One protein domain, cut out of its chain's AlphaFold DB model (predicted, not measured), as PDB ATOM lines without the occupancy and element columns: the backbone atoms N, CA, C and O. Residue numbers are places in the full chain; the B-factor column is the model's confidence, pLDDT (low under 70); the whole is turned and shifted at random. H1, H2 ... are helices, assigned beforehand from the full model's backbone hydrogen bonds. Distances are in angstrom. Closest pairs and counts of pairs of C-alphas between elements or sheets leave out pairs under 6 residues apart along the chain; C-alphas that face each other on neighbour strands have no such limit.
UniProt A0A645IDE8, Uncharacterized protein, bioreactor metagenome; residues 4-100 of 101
ATOM      1  N   SER A   4      18.132  48.657  -5.581       54.34
ATOM      2  CA  SER A   4      18.426  50.048  -5.946       54.34
ATOM      3  C   SER A   4      18.050  50.364  -7.397       54.34
ATOM      4  O   SER A   4      17.367  51.354  -7.648       54.34
ATOM      5  N   GLU A   5      18.400  49.496  -8.347       56.88
ATOM      6  CA  GLU A   5      18.003  49.630  -9.755       56.88
ATOM      7  C   GLU A   5      16.498  49.420  -9.948       56.88
ATOM      8  O   GLU A   5      15.853  50.174 -10.677       56.88
ATOM      9  N   ALA A   6      15.904  48.455  -9.239       58.00
ATOM     10  CA  ALA A   6      14.458  48.247  -9.258       58.00
ATOM     11  C   ALA A   6      13.696  49.468  -8.707       58.00
ATOM     12  O   ALA A   6      12.650  49.837  -9.242       58.00
ATOM     13  N   ARG A   7      14.239  50.133  -7.678       59.22
ATOM     14  CA  ARG A   7      13.685  51.349  -7.068       59.22
ATOM     15  C   ARG A   7      13.824  52.558  -7.996       59.22
ATOM     16  O   ARG A   7      12.861  53.306  -8.126       59.22
ATOM     17  N   LEU A   8      14.939  52.697  -8.714       57.59
ATOM     18  CA  LEU A   8      15.123  53.724  -9.754       57.59
ATOM     19  C   LEU A   8      14.157  53.531 -10.937       57.59
ATOM     20  O   LEU A   8      13.550  54.487 -11.423       57.59
ATOM     21  N   LEU A   9      13.948  52.288 -11.376       56.91
ATOM     22  CA  LEU A   9      12.951  51.968 -12.401       56.91
ATOM     23  C   LEU A   9      11.519  52.193 -11.901       56.91
ATOM     24  O   LEU A   9      10.671  52.667 -12.659       56.91
ATOM     25  N   ALA A  10      11.240  51.897 -10.629       57.12
ATOM     26  CA  ALA A  10       9.951  52.178 -10.007       57.12
ATOM     27  C   ALA A  10       9.684  53.690  -9.898       57.12
ATOM     28  O   ALA A  10       8.575  54.116 -10.223       57.12
ATOM     29  N   GLN A  11      10.699  54.490  -9.545       55.28
ATOM     30  CA  GLN A  11      10.638  55.958  -9.508       55.28
ATOM     31  C   GLN A  11      10.319  56.554 -10.884       55.28
ATOM     32  O   GLN A  11       9.452  57.417 -11.012       55.28
ATOM     33  N   LYS A  12      10.902  56.008 -11.959       51.97
ATOM     34  CA  LYS A  12      10.588  56.414 -13.345       51.97
ATOM     35  C   LYS A  12       9.112  56.178 -13.734       51.97
ATOM     36  O   LYS A  12       8.636  56.728 -14.727       51.97
ATOM     37  N   HIS A  13       8.374  55.390 -12.946       52.06
ATOM     38  CA  HIS A  13       6.957  55.055 -13.111       52.06
ATOM     39  C   HIS A  13       6.054  55.580 -11.969       52.06
ATOM     40  O   HIS A  13       4.957  55.047 -11.775       52.06
ATOM     41  N   GLU A  14       6.458  56.633 -11.250       52.84
ATOM     42  CA  GLU A  14       5.732  57.212 -10.099       52.84
ATOM     43  C   GLU A  14       4.280  57.646 -10.373       52.84
ATOM     44  O   GLU A  14       3.480  57.773  -9.451       52.84
ATOM     45  N   LYS A  15       3.871  57.809 -11.638       55.84
ATOM     46  CA  LYS A  15       2.491  58.206 -11.978       55.84
ATOM     47  C   LYS A  15       1.461  57.070 -11.940       55.84
ATOM     48  O   LYS A  15       0.284  57.319 -12.199       55.84
ATOM     49  N   LYS A  16       1.849  55.825 -11.641       58.44
ATOM     50  CA  LYS A  16       0.896  54.711 -11.506       58.44
ATOM     51  C   LYS A  16       0.726  54.351 -10.031       58.44
ATOM     52  O   LYS A  16       1.668  53.874  -9.409       58.44
ATOM     53  N   LYS A  17      -0.491  54.524  -9.498       66.69
ATOM     54  CA  LYS A  17      -0.906  53.964  -8.199       66.69
ATOM     55  C   LYS A  17      -0.749  52.441  -8.271       66.69
ATOM     56  O   LYS A  17      -1.560  51.776  -8.911       66.69
ATOM     57  N   LYS A  18       0.324  51.902  -7.694       66.94
ATOM     58  CA  LYS A  18       0.626  50.466  -7.677       66.94
ATOM     59  C   LYS A  18       0.484  49.941  -6.255       66.94
ATOM     60  O   LYS A  18       0.928  50.591  -5.316       66.94
ATOM     61  N   ILE A  19      -0.105  48.758  -6.126       67.38
ATOM     62  CA  ILE A  19      -0.075  47.958  -4.901       67.38
ATOM     63  C   ILE A  19       0.884  46.809  -5.184       67.38
ATOM     64  O   ILE A  19       0.706  46.095  -6.170       67.38
ATOM     65  N   ALA A  20       1.915  46.666  -4.361       67.62
ATOM     66  CA  ALA A  20       2.819  45.531  -4.419       67.62
ATOM     67  C   ALA A  20       2.553  44.646  -3.200       67.62
ATOM     68  O   ALA A  20       2.520  45.143  -2.076       67.62
ATOM     69  N   VAL A  21       2.314  43.359  -3.440       66.75
ATOM     70  CA  VAL A  21       2.055  42.365  -2.395       66.75
ATOM     71  C   VAL A  21       3.281  41.473  -2.306       66.75
ATOM     72  O   VAL A  21       3.677  40.873  -3.303       66.75
ATOM     73  N   TYR A  22       3.877  41.408  -1.122       67.81
ATOM     74  CA  TYR A  22       5.019  40.550  -0.827       67.81
ATOM     75  C   TYR A  22       4.701  39.723   0.417       67.81
ATOM     76  O   TYR A  22       4.074  40.223   1.351       67.81
ATOM     77  N   GLU A  23       5.127  38.466   0.414       76.31
ATOM     78  CA  GLU A  23       5.030  37.555   1.554       76.31
ATOM     79  C   GLU A  23       6.408  37.511   2.240       76.31
ATOM     80  O   GLU A  23       7.434  37.463   1.557       76.31
ATOM     81  N   ARG A  24       6.440  37.620   3.575       81.81
ATOM     82  CA  ARG A  24       7.689  37.798   4.339       81.81
ATOM     83  C   ARG A  24       8.405  36.479   4.623       81.81
ATOM     84  O   ARG A  24       9.632  36.471   4.650       81.81
ATOM     85  N   GLY A  25       7.676  35.380   4.794       85.62
ATOM     86  CA  GLY A  25       8.242  34.057   5.056       85.62
ATOM     87  C   GLY A  25       9.213  33.608   3.967       85.62
ATOM     88  O   GLY A  25      10.344  33.246   4.274       85.62
ATOM     89  N   ILE A  26       8.832  33.732   2.692       86.12
ATOM     90  CA  ILE A  26       9.705  33.369   1.557       86.12
ATOM     91  C   ILE A  26      10.986  34.217   1.545       86.12
ATOM     92  O   ILE A  26      12.068  33.717   1.238       86.12
ATOM     93  N   GLN A  27      10.885  35.509   1.874       88.69
ATOM     94  CA  GLN A  27      12.051  36.396   1.918       88.69
ATOM     95  C   GLN A  27      13.022  35.990   3.029       88.69
ATOM     96  O   GLN A  27      14.231  36.000   2.808       88.69
ATOM     97  N   PHE A  28      12.510  35.610   4.201       92.06
ATOM     98  CA  PHE A  28      13.340  35.177   5.324       92.06
ATOM     99  C   PHE A  28      13.961  33.803   5.090       92.06
ATOM    100  O   PHE A  28      15.151  33.638   5.343       92.06
ATOM    101  N   GLU A  29      13.216  32.859   4.511       91.25
ATOM    102  CA  GLU A  29      13.773  31.564   4.105       91.25
ATOM    103  C   GLU A  29      14.925  31.749   3.103       91.25
ATOM    104  O   GLU A  29      15.962  31.091   3.192       91.25
ATOM    105  N   LEU A  30      14.782  32.689   2.162       91.12
ATOM    106  CA  LEU A  30      15.838  32.993   1.202       91.12
ATOM    107  C   LEU A  30      17.098  33.541   1.884       91.12
ATOM    108  O   LEU A  30      18.199  33.115   1.540       91.12
ATOM    109  N   LEU A  31      16.943  34.453   2.849       92.94
ATOM    110  CA  LEU A  31      18.066  35.000   3.617       92.94
ATOM    111  C   LEU A  31      18.778  33.935   4.446       92.94
ATOM    112  O   LEU A  31      20.005  33.913   4.486       92.94
ATOM    113  N   GLN A  32      18.018  33.028   5.058       91.06
ATOM    114  CA  GLN A  32      18.572  31.927   5.840       91.06
ATOM    115  C   GLN A  32      19.425  30.985   4.973       91.06
ATOM    116  O   GLN A  32      20.430  30.440   5.424       91.06
ATOM    117  N   ARG A  33      19.038  30.787   3.706       91.56
ATOM    118  CA  ARG A  33      19.703  29.848   2.787       91.56
ATOM    119  C   ARG A  33      20.853  30.466   1.996       91.56
ATOM    120  O   ARG A  33      21.716  29.729   1.520       91.56
ATOM    121  N   LEU A  34      20.855  31.786   1.807       92.56
ATOM    122  CA  LEU A  34      21.845  32.486   0.993       92.56
ATOM    123  C   LEU A  34      22.783  33.327   1.870       92.56
ATOM    124  O   LEU A  34      22.400  34.416   2.307       92.56
ATOM    125  N   PRO A  35      24.038  32.887   2.085       87.56
ATOM    126  CA  PRO A  35      24.983  33.654   2.882       87.56
ATOM    127  C   PRO A  35      25.293  35.003   2.223       87.56
ATOM    128  O   PRO A  35      25.197  35.160   1.005       87.56
ATOM    129  N   CYS A  36      25.701  35.977   3.039       89.50
ATOM    130  CA  CYS A  36      26.064  37.328   2.592       89.50
ATOM    131  C   CYS A  36      24.927  38.093   1.882       89.50
ATOM    132  O   CYS A  36      25.196  38.994   1.087       89.50
ATOM    133  N   THR A  37      23.664  37.764   2.170       91.62
ATOM    134  CA  THR A  37      22.498  38.487   1.647       91.62
ATOM    135  C   THR A  37      21.780  39.274   2.742       91.62
ATOM    136  O   THR A  37      21.918  38.990   3.929       91.62
ATOM    137  N   TYR A  38      21.054  40.321   2.344       91.75
ATOM    138  CA  TYR A  38      20.264  41.157   3.245       91.75
ATOM    139  C   TYR A  38      19.092  41.792   2.492       91.75
ATOM    140  O   TYR A  38      19.113  41.914   1.264       91.75
ATOM    141  N   ILE A  39      18.078  42.234   3.235       88.19
ATOM    142  CA  ILE A  39      16.951  43.009   2.710       88.19
ATOM    143  C   ILE A  39      16.675  44.217   3.601       88.19
ATOM    144  O   ILE A  39      16.963  44.208   4.795       88.19
ATOM    145  N   TRP A  40      16.078  45.245   3.004       84.25
ATOM    146  CA  TRP A  40      15.513  46.382   3.723       84.25
ATOM    147  C   TRP A  40      14.049  46.085   4.001       84.25
ATOM    148  O   TRP A  40      13.268  45.916   3.063       84.25
ATOM    149  N   VAL A  41      13.691  46.005   5.274       81.56
ATOM    150  CA  VAL A  41      12.335  45.678   5.713       81.56
ATOM    151  C   VAL A  41      11.930  46.550   6.883       81.56
ATOM    152  O   VAL A  41      12.775  47.115   7.577       81.56
ATOM    153  N   SER A  42      10.618  46.636   7.100       82.75
ATOM    154  CA  SER A  42      10.097  47.141   8.360       82.75
ATOM    155  C   SER A  42      10.622  46.280   9.516       82.75
ATOM    156  O   SER A  42      10.761  45.065   9.342       82.75
ATOM    157  N   PRO A  43      10.823  46.875  10.693       87.88
ATOM    158  CA  PRO A  43      11.172  46.162  11.912       87.88
ATOM    159  C   PRO A  43      10.273  44.945  12.193       87.88
ATOM    160  O   PRO A  43       9.065  44.995  11.943       87.88
ATOM    161  N   MET A  44      10.858  43.860  12.704       90.44
ATOM    162  CA  MET A  44      10.171  42.589  12.963       90.44
ATOM    163  C   MET A  44      10.232  42.181  14.442       90.44
ATOM    164  O   MET A  44      11.205  42.518  15.118       90.44
ATOM    165  N   PRO A  45       9.233  41.431  14.950       92.12
ATOM    166  CA  PRO A  45       9.283  40.861  16.297       92.12
ATOM    167  C   PRO A  45      10.482  39.928  16.464       92.12
ATOM    168  O   PRO A  45      10.802  39.166  15.546       92.12
ATOM    169  N   GLN A  46      11.103  39.937  17.646       91.75
ATOM    170  CA  GLN A  46      12.338  39.183  17.890       91.75
ATOM    171  C   GLN A  46      12.135  37.676  17.687       91.75
ATOM    172  O   GLN A  46      12.927  37.038  17.004       91.75
ATOM    173  N   ALA A  47      11.003  37.135  18.145       92.88
ATOM    174  CA  ALA A  47      10.666  35.722  17.969       92.88
ATOM    175  C   ALA A  47      10.629  35.276  16.492       92.88
ATOM    176  O   ALA A  47      10.910  34.119  16.184       92.88
ATOM    177  N   VAL A  48      10.287  36.180  15.563       92.19
ATOM    178  CA  VAL A  48      10.312  35.876  14.125       92.19
ATOM    179  C   VAL A  48      11.749  35.833  13.617       92.19
ATOM    180  O   VAL A  48      12.090  34.930  12.864       92.19
ATOM    181  N   LEU A  49      12.588  36.780  14.034       92.75
ATOM    182  CA  LEU A  49      14.005  36.802  13.670       92.75
ATOM    183  C   LEU A  49      14.717  35.534  14.161       92.75
ATOM    184  O   LEU A  49      15.390  34.877  13.370       92.75
ATOM    185  N   ASP A  50      14.467  35.138  15.410       94.25
ATOM    186  CA  ASP A  50      15.035  33.932  16.019       94.25
ATOM    187  C   ASP A  50      14.622  32.658  15.264       94.25
ATOM    188  O   ASP A  50      15.438  31.767  15.041       94.25
ATOM    189  N   CYS A  51      13.363  32.580  14.813       93.50
ATOM    190  CA  CYS A  51      12.838  31.436  14.058       93.50
ATOM    191  C   CYS A  51      13.592  31.191  12.737       93.50
ATOM    192  O   CYS A  51      13.770  30.045  12.325       93.50
ATOM    193  N   PHE A  52      14.049  32.262  12.084       92.75
ATOM    194  CA  PHE A  52      14.769  32.192  10.811       92.75
ATOM    195  C   PHE A  52      16.291  32.354  10.956       92.75
ATOM    196  O   PHE A  52      16.981  32.395   9.939       92.75
ATOM    197  N   ASP A  53      16.813  32.427  12.188       93.25
ATOM    198  CA  ASP A  53      18.225  32.714  12.492       93.25
ATOM    199  C   ASP A  53      18.725  34.008  11.816       93.25
ATOM    200  O   ASP A  53      19.783  34.076  11.188       93.25
ATOM    201  N   LEU A  54      17.895  35.053  11.889       93.44
ATOM    202  CA  LEU A  54      18.160  36.356  11.290       93.44
ATOM    203  C   LEU A  54      18.465  37.402  12.358       93.44
ATOM    204  O   LEU A  54      17.968  37.360  13.477       93.44
ATOM    205  N   VAL A  55      19.242  38.412  11.971       92.62
ATOM    206  CA  VAL A  55      19.494  39.595  12.798       92.62
ATOM    207  C   VAL A  55      18.983  40.845  12.099       92.62
ATOM    208  O   VAL A  55      19.155  41.018  10.892       92.62
ATOM    209  N   GLN A  56      18.394  41.752  12.872       90.69
ATOM    210  CA  GLN A  56      17.999  43.071  12.397       90.69
ATOM    211  C   GLN A  56      19.060  44.098  12.789       90.69
ATOM    212  O   GLN A  56      19.555  44.095  13.914       90.69
ATOM    213  N   ARG A  57      19.423  44.987  11.859       89.06
ATOM    214  CA  ARG A  57      20.396  46.058  12.109       89.06
ATOM    215  C   ARG A  57      19.809  47.420  11.747       89.06
ATOM    216  O   ARG A  57      19.199  47.523  10.681       89.06
ATOM    217  N   PRO A  58      20.019  48.456  12.584       83.88
ATOM    218  CA  PRO A  58      19.684  49.823  12.220       83.88
ATOM    219  C   PRO A  58      20.409  50.230  10.944       83.88
ATOM    220  O   PRO A  58      21.556  49.843  10.701       83.88
ATOM    221  N   CYS A  59      19.742  51.035  10.138       78.00
ATOM    222  CA  CYS A  59      20.262  51.494   8.872       78.00
ATOM    223  C   CYS A  59      19.807  52.932   8.616       78.00
ATOM    224  O   CYS A  59      18.765  53.365   9.107       78.00
ATOM    225  N   CYS A  60      20.619  53.697   7.889       72.81
ATOM    226  CA  CYS A  60      20.284  55.069   7.535       72.81
ATOM    227  C   CYS A  60      19.132  55.025   6.530       72.81
ATOM    228  O   CYS A  60      19.344  54.656   5.371       72.81
ATOM    229  N   ASP A  61      17.920  55.328   6.987       64.31
ATOM    230  CA  ASP A  61      16.760  55.329   6.108       64.31
ATOM    231  C   ASP A  61      16.876  56.474   5.091       64.31
ATOM    232  O   ASP A  61      17.447  57.534   5.362       64.31
ATOM    233  N   ALA A  62      16.327  56.255   3.898       62.62
ATOM    234  CA  ALA A  62      15.963  57.384   3.052       62.62
ATOM    235  C   ALA A  62      14.819  58.119   3.767       62.62
ATOM    236  O   ALA A  62      14.061  57.460   4.464       62.62
ATOM    237  N   ASP A  63      14.692  59.437   3.601       65.88
ATOM    238  CA  ASP A  63      13.761  60.346   4.307       65.88
ATOM    239  C   ASP A  63      12.258  60.053   4.033       65.88
ATOM    240  O   ASP A  63      11.483  60.873   3.543       65.88
ATOM    241  N   ASN A  64      11.853  58.809   4.268       70.25
ATOM    242  CA  ASN A  64      10.580  58.201   3.961       70.25
ATOM    243  C   ASN A  64       9.747  58.151   5.242       70.25
ATOM    244  O   ASN A  64      10.199  57.679   6.282       70.25
ATOM    245  N   SER A  65       8.487  58.568   5.148       71.81
ATOM    246  CA  SER A  65       7.516  58.382   6.225       71.81
ATOM    247  C   SER A  65       6.597  57.210   5.901       71.81
ATOM    248  O   SER A  65       5.988  57.147   4.830       71.81
ATOM    249  N   PHE A  66       6.487  56.276   6.842       78.81
ATOM    250  CA  PHE A  66       5.598  55.122   6.747       78.81
ATOM    251  C   PHE A  66       4.470  55.243   7.775       78.81
ATOM    252  O   PHE A  66       4.647  55.815   8.851       78.81
ATOM    253  N   ARG A  67       3.284  54.729   7.431       82.94
ATOM    254  CA  ARG A  67       2.116  54.698   8.318       82.94
ATOM    255  C   ARG A  67       1.430  53.345   8.216       82.94
ATOM    256  O   ARG A  67       1.019  52.954   7.125       82.94
ATOM    257  N   ASP A  68       1.210  52.719   9.363       85.06
ATOM    258  CA  ASP A  68       0.386  51.520   9.459       85.06
ATOM    259  C   ASP A  68      -1.100  51.881   9.365       85.06
ATOM    260  O   ASP A  68      -1.585  52.804  10.027       85.06
ATOM    261  N   ILE A  69      -1.830  51.159   8.515       89.75
ATOM    262  CA  ILE A  69      -3.267  51.347   8.311       89.75
ATOM    263  C   ILE A  69      -3.992  50.004   8.333       89.75
ATOM    264  O   ILE A  69      -3.537  49.023   7.749       89.75
ATOM    265  N   LEU A  70      -5.164  49.979   8.967       90.75
ATOM    266  CA  LEU A  70      -6.091  48.856   8.900       90.75
ATOM    267  C   LEU A  70      -7.139  49.142   7.821       90.75
ATOM    268  O   LEU A  70      -7.869  50.131   7.908       90.75
ATOM    269  N   VAL A  71      -7.225  48.283   6.805       92.25
ATOM    270  CA  VAL A  71      -8.191  48.414   5.706       92.25
ATOM    271  C   VAL A  71      -9.308  47.393   5.887       92.25
ATOM    272  O   VAL A  71      -9.052  46.196   5.966       92.25
ATOM    273  N   PHE A  72     -10.555  47.858   5.924       93.75
ATOM    274  CA  PHE A  72     -11.740  47.013   6.087       93.75
ATOM    275  C   PHE A  72     -12.926  47.567   5.290       93.75
ATOM    276  O   PHE A  72     -12.951  48.731   4.882       93.75
ATOM    277  N   ARG A  73     -13.928  46.718   5.032       96.12
ATOM    278  CA  ARG A  73     -15.123  47.108   4.271       96.12
ATOM    279  C   ARG A  73     -15.929  48.156   5.040       96.12
ATOM    280  O   ARG A  73     -16.101  48.060   6.252       96.12
ATOM    281  N   LYS A  74     -16.507  49.128   4.330       94.88
ATOM    282  CA  LYS A  74     -17.460  50.072   4.931       94.88
ATOM    283  C   LYS A  74     -18.600  49.299   5.613       94.88
ATOM    284  O   LYS A  74     -19.171  48.396   5.003       94.88
ATOM    285  N   ASN A  75     -18.930  49.684   6.845       95.81
ATOM    286  CA  ASN A  75     -19.922  49.033   7.713       95.81
ATOM    287  C   ASN A  75     -19.559  47.605   8.166       95.81
ATOM    288  O   ASN A  75     -20.441  46.872   8.611       95.81
ATOM    289  N   TYR A  76     -18.289  47.199   8.063       97.19
ATOM    290  CA  TYR A  76     -17.821  45.971   8.701       97.19
ATOM    291  C   TYR A  76     -18.016  46.062  10.219       97.19
ATOM    292  O   TYR A  76     -17.676  47.076  10.832       97.19
ATOM    293  N   ARG A  77     -18.592  45.014  10.813       97.00
ATOM    294  CA  ARG A  77     -18.728  44.881  12.265       97.00
ATOM    295  C   ARG A  77     -17.642  43.937  12.742       97.00
ATOM    296  O   ARG A  77     -17.674  42.766  12.383       97.00
ATOM    297  N   PHE A  78     -16.719  44.464  13.532       97.00
ATOM    298  CA  PHE A  78     -15.651  43.668  14.111       97.00
ATOM    299  C   PHE A  78     -16.229  42.594  15.028       97.00
ATOM    300  O   PHE A  78     -17.057  42.883  15.899       97.00
ATOM    301  N   SER A  79     -15.807  41.357  14.789       97.88
ATOM    302  CA  SER A  79     -16.048  40.244  15.695       97.88
ATOM    303  C   SER A  79     -15.181  40.391  16.947       97.88
ATOM    304  O   SER A  79     -14.310  41.262  17.038       97.88
ATOM    305  N   ARG A  80     -15.400  39.517  17.929       98.06
ATOM    306  CA  ARG A  80     -14.521  39.451  19.098       98.06
ATOM    307  C   ARG A  80     -13.104  39.061  18.678       98.06
ATOM    308  O   ARG A  80     -12.145  39.645  19.166       98.06
ATOM    309  N   GLU A  81     -12.991  38.113  17.759       98.06
ATOM    310  CA  GLU A  81     -11.729  37.602  17.234       98.06
ATOM    311  C   GLU A  81     -10.951  38.700  16.504       98.06
ATOM    312  O   GLU A  81      -9.743  38.818  16.697       98.06
ATOM    313  N   ASP A  82     -11.637  39.557  15.738       96.88
ATOM    314  CA  ASP A  82     -10.992  40.692  15.075       96.88
ATOM    315  C   ASP A  82     -10.448  41.700  16.090       96.88
ATOM    316  O   ASP A  82      -9.347  42.223  15.923       96.88
ATOM    317  N   MET A  83     -11.214  41.983  17.148       97.38
ATOM    318  CA  MET A  83     -10.785  42.907  18.199       97.38
ATOM    319  C   MET A  83      -9.571  42.353  18.945       97.38
ATOM    320  O   MET A  83      -8.592  43.073  19.115       97.38
ATOM    321  N   THR A  84      -9.587  41.061  19.283       97.94
ATOM    322  CA  THR A  84      -8.433  40.372  19.875       97.94
ATOM    323  C   THR A  84      -7.221  40.393  18.943       97.94
ATOM    324  O   THR A  84      -6.107  40.661  19.384       97.94
ATOM    325  N   PHE A  85      -7.412  40.177  17.639       96.31
ATOM    326  CA  PHE A  85      -6.331  40.309  16.662       96.31
ATOM    327  C   PHE A  85      -5.739  41.727  16.654       96.31
ATOM    328  O   PHE A  85      -4.520  41.883  16.669       96.31
ATOM    329  N   ILE A  86      -6.582  42.764  16.657       96.00
ATOM    330  CA  ILE A  86      -6.142  44.167  16.664       96.00
ATOM    331  C   ILE A  86      -5.389  44.511  17.957       96.00
ATOM    332  O   ILE A  86      -4.410  45.253  17.903       96.00
ATOM    333  N   GLU A  87      -5.832  44.005  19.105       96.69
ATOM    334  CA  GLU A  87      -5.151  44.182  20.393       96.69
ATOM    335  C   GLU A  87      -3.750  43.565  20.361       96.69
ATOM    336  O   GLU A  87      -2.769  44.284  20.546       96.69
ATOM    337  N   ASN A  88      -3.644  42.293  19.969       95.69
ATOM    338  CA  ASN A  88      -2.356  41.608  19.830       95.69
ATOM    339  C   ASN A  88      -1.433  42.313  18.820       95.69
ATOM    340  O   ASN A  88      -0.221  42.414  19.027       95.69
ATOM    341  N   LEU A  89      -1.995  42.837  17.722       93.75
ATOM    342  CA  LEU A  89      -1.236  43.592  16.726       93.75
ATOM    343  C   LEU A  89      -0.644  44.872  17.331       93.75
ATOM    344  O   LEU A  89       0.518  45.183  17.079       93.75
ATOM    345  N   LYS A  90      -1.414  45.605  18.143       93.69
ATOM    346  CA  LYS A  90      -0.930  46.818  18.822       93.69
ATOM    347  C   LYS A  90       0.179  46.508  19.822       93.69
ATOM    348  O   LYS A  90       1.156  47.252  19.870       93.69
ATOM    349  N   GLU A  91       0.041  45.431  20.589       94.75
ATOM    350  CA  GLU A  91       1.073  44.978  21.528       94.75
ATOM    351  C   GLU A  91       2.374  44.639  20.796       94.75
ATOM    352  O   GLU A  91       3.438  45.140  21.156       94.75
ATOM    353  N   THR A  92       2.271  43.895  19.692       93.25
ATOM    354  CA  THR A  92       3.419  43.537  18.848       93.25
ATOM    355  C   THR A  92       4.098  44.778  18.259       93.25
ATOM    356  O   THR A  92       5.322  44.881  18.249       93.25
ATOM    357  N   VAL A  93       3.326  45.762  17.781       91.25
ATOM    358  CA  VAL A  93       3.884  47.023  17.262       91.25
ATOM    359  C   VAL A  93       4.623  47.790  18.360       91.25
ATOM    360  O   VAL A  93       5.695  48.338  18.102       91.25
ATOM    361  N   ALA A  94       4.087  47.820  19.582       91.75
ATOM    362  CA  ALA A  94       4.739  48.464  20.720       91.75
ATOM    363  C   ALA A  94       6.052  47.765  21.108       91.75
ATOM    364  O   ALA A  94       7.058  48.444  21.316       91.75
ATOM    365  N   GLU A  95       6.066  46.429  21.150       92.25
ATOM    366  CA  GLU A  95       7.272  45.621  21.367       92.25
ATOM    367  C   GLU A  95       8.353  45.960  20.335       92.25
ATOM    368  O   GLU A  95       9.457  46.377  20.689       92.25
ATOM    369  N   VAL A  96       8.010  45.868  19.049       90.75
ATOM    370  CA  VAL A  96       8.936  46.141  17.946       90.75
ATOM    371  C   VAL A  96       9.455  47.579  17.998       90.75
ATOM    372  O   VAL A  96      10.641  47.813  17.779       90.75
ATOM    373  N   SER A  97       8.596  48.543  18.333       87.19
ATOM    374  CA  SER A  97       8.973  49.958  18.442       87.19
ATOM    375  C   SER A  97       9.951  50.226  19.588       87.19
ATOM    376  O   SER A  97      10.793  51.116  19.477       87.19
ATOM    377  N   ASN A  98       9.854  49.473  20.686       85.50
ATOM    378  CA  ASN A  98      10.781  49.579  21.812       85.50
ATOM    379  C   ASN A  98      12.156  48.991  21.477       85.50
ATOM    380  O   ASN A  98      13.159  49.566  21.884       85.50
ATOM    381  N   ASN A  99      12.205  47.917  20.685       79.06
ATOM    382  CA  ASN A  99      13.455  47.269  20.265       79.06
ATOM    383  C   ASN A  99      14.273  48.102  19.257       79.06
ATOM    384  O   ASN A  99      15.406  47.749  18.937       79.06
ATOM    385  N   LEU A 100      13.695  49.183  18.723       71.44
ATOM    386  CA  LEU A 100      14.359  50.115  17.805       71.44
ATOM    387  C   LEU A 100      15.044  51.291  18.509       71.44
ATOM    388  O   LEU A 100      15.706  52.078  17.831       71.44
TER     389      LEU A 100
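AT A GLANCE: This is residues 4 to 100 of the 101 residues of an uncharacterized protein of bioreactor metagenome (UniProt A0A645IDE8). Four helices are strung loosely on long links, with an open frame in place of a packed helical core: H2 and H3 sit near each other, the last turns of the long helix H4 come close to the start of H3, and H1 is set off by itself beyond a long link. Residues 4 to 9 of H1, residues 11 to 17, residues 71 to 77 and residues 79 to 85, most of them the first part of H4, stick out from the body. The printed part has 97 residues with four named helices in the order H1, H2, H3, H4 and no named strand; the class is all helix, although under half of the residues, 43 of 97, are in named elements. The whole is loose, with a radius of gyration of the C-alphas of 16.7 A and spans of 44 by 39 by 25 A.

HOW THE PARTS SIT: H1, residues 4 to 11, is apart from H2, residues 24 to 33, from H3, residues 46 to 51, and from H4, residues 80 to 98. H2 and H3 are near each other, with 5 pairs of C-alphas within 10 A. H2 and H4 are apart. H3 and H4 are close but not clearly touching: their closest C-alphas, those of Gln 46 and Val 96, are 7.7 A apart. Their lines stand at 82 degrees, about perpendicular, and their centres are 16.8 A apart. In H1, H2, H3 and H4 every backbone O i to N i+4 pair is within hydrogen-bond range.

IN THESE COORDINATES: H1 runs from Ser 4, whose C-alpha is at (18.426, 50.048, -5.946), to Gln 11, over 10.4 A. H2 runs from Arg 24, with its C-alpha at (7.689, 37.798, 4.339), to Arg 33, over 14.5 A. H3, from Gln 46 to Cys 51, has six residues and measures 8.7 A. H4, the longest helix with 19 residues, measures 27.4 A from Arg 80 to Asn 98, whose C-alpha is at (10.781, 49.579, 21.812).

THE WHOLE: The two C-alphas farthest apart are those of Cys 36 and Asn 75, at 47.7 A. Without the stretches that stand free, the body has 70 residues and spans 41 by 32 by 27 A. The printed part, residues 4 to 100, has no cut. The links H1 to H2 and H2 to H3 are long, with 12 residues each, and the link H3 to H4 is long, with 28 residues, 52 to 79. The mean pLDDT of the printed part is 83.1; in this predicted model confidence is low, under 70, at residues 4 to 22 and 61 to 63.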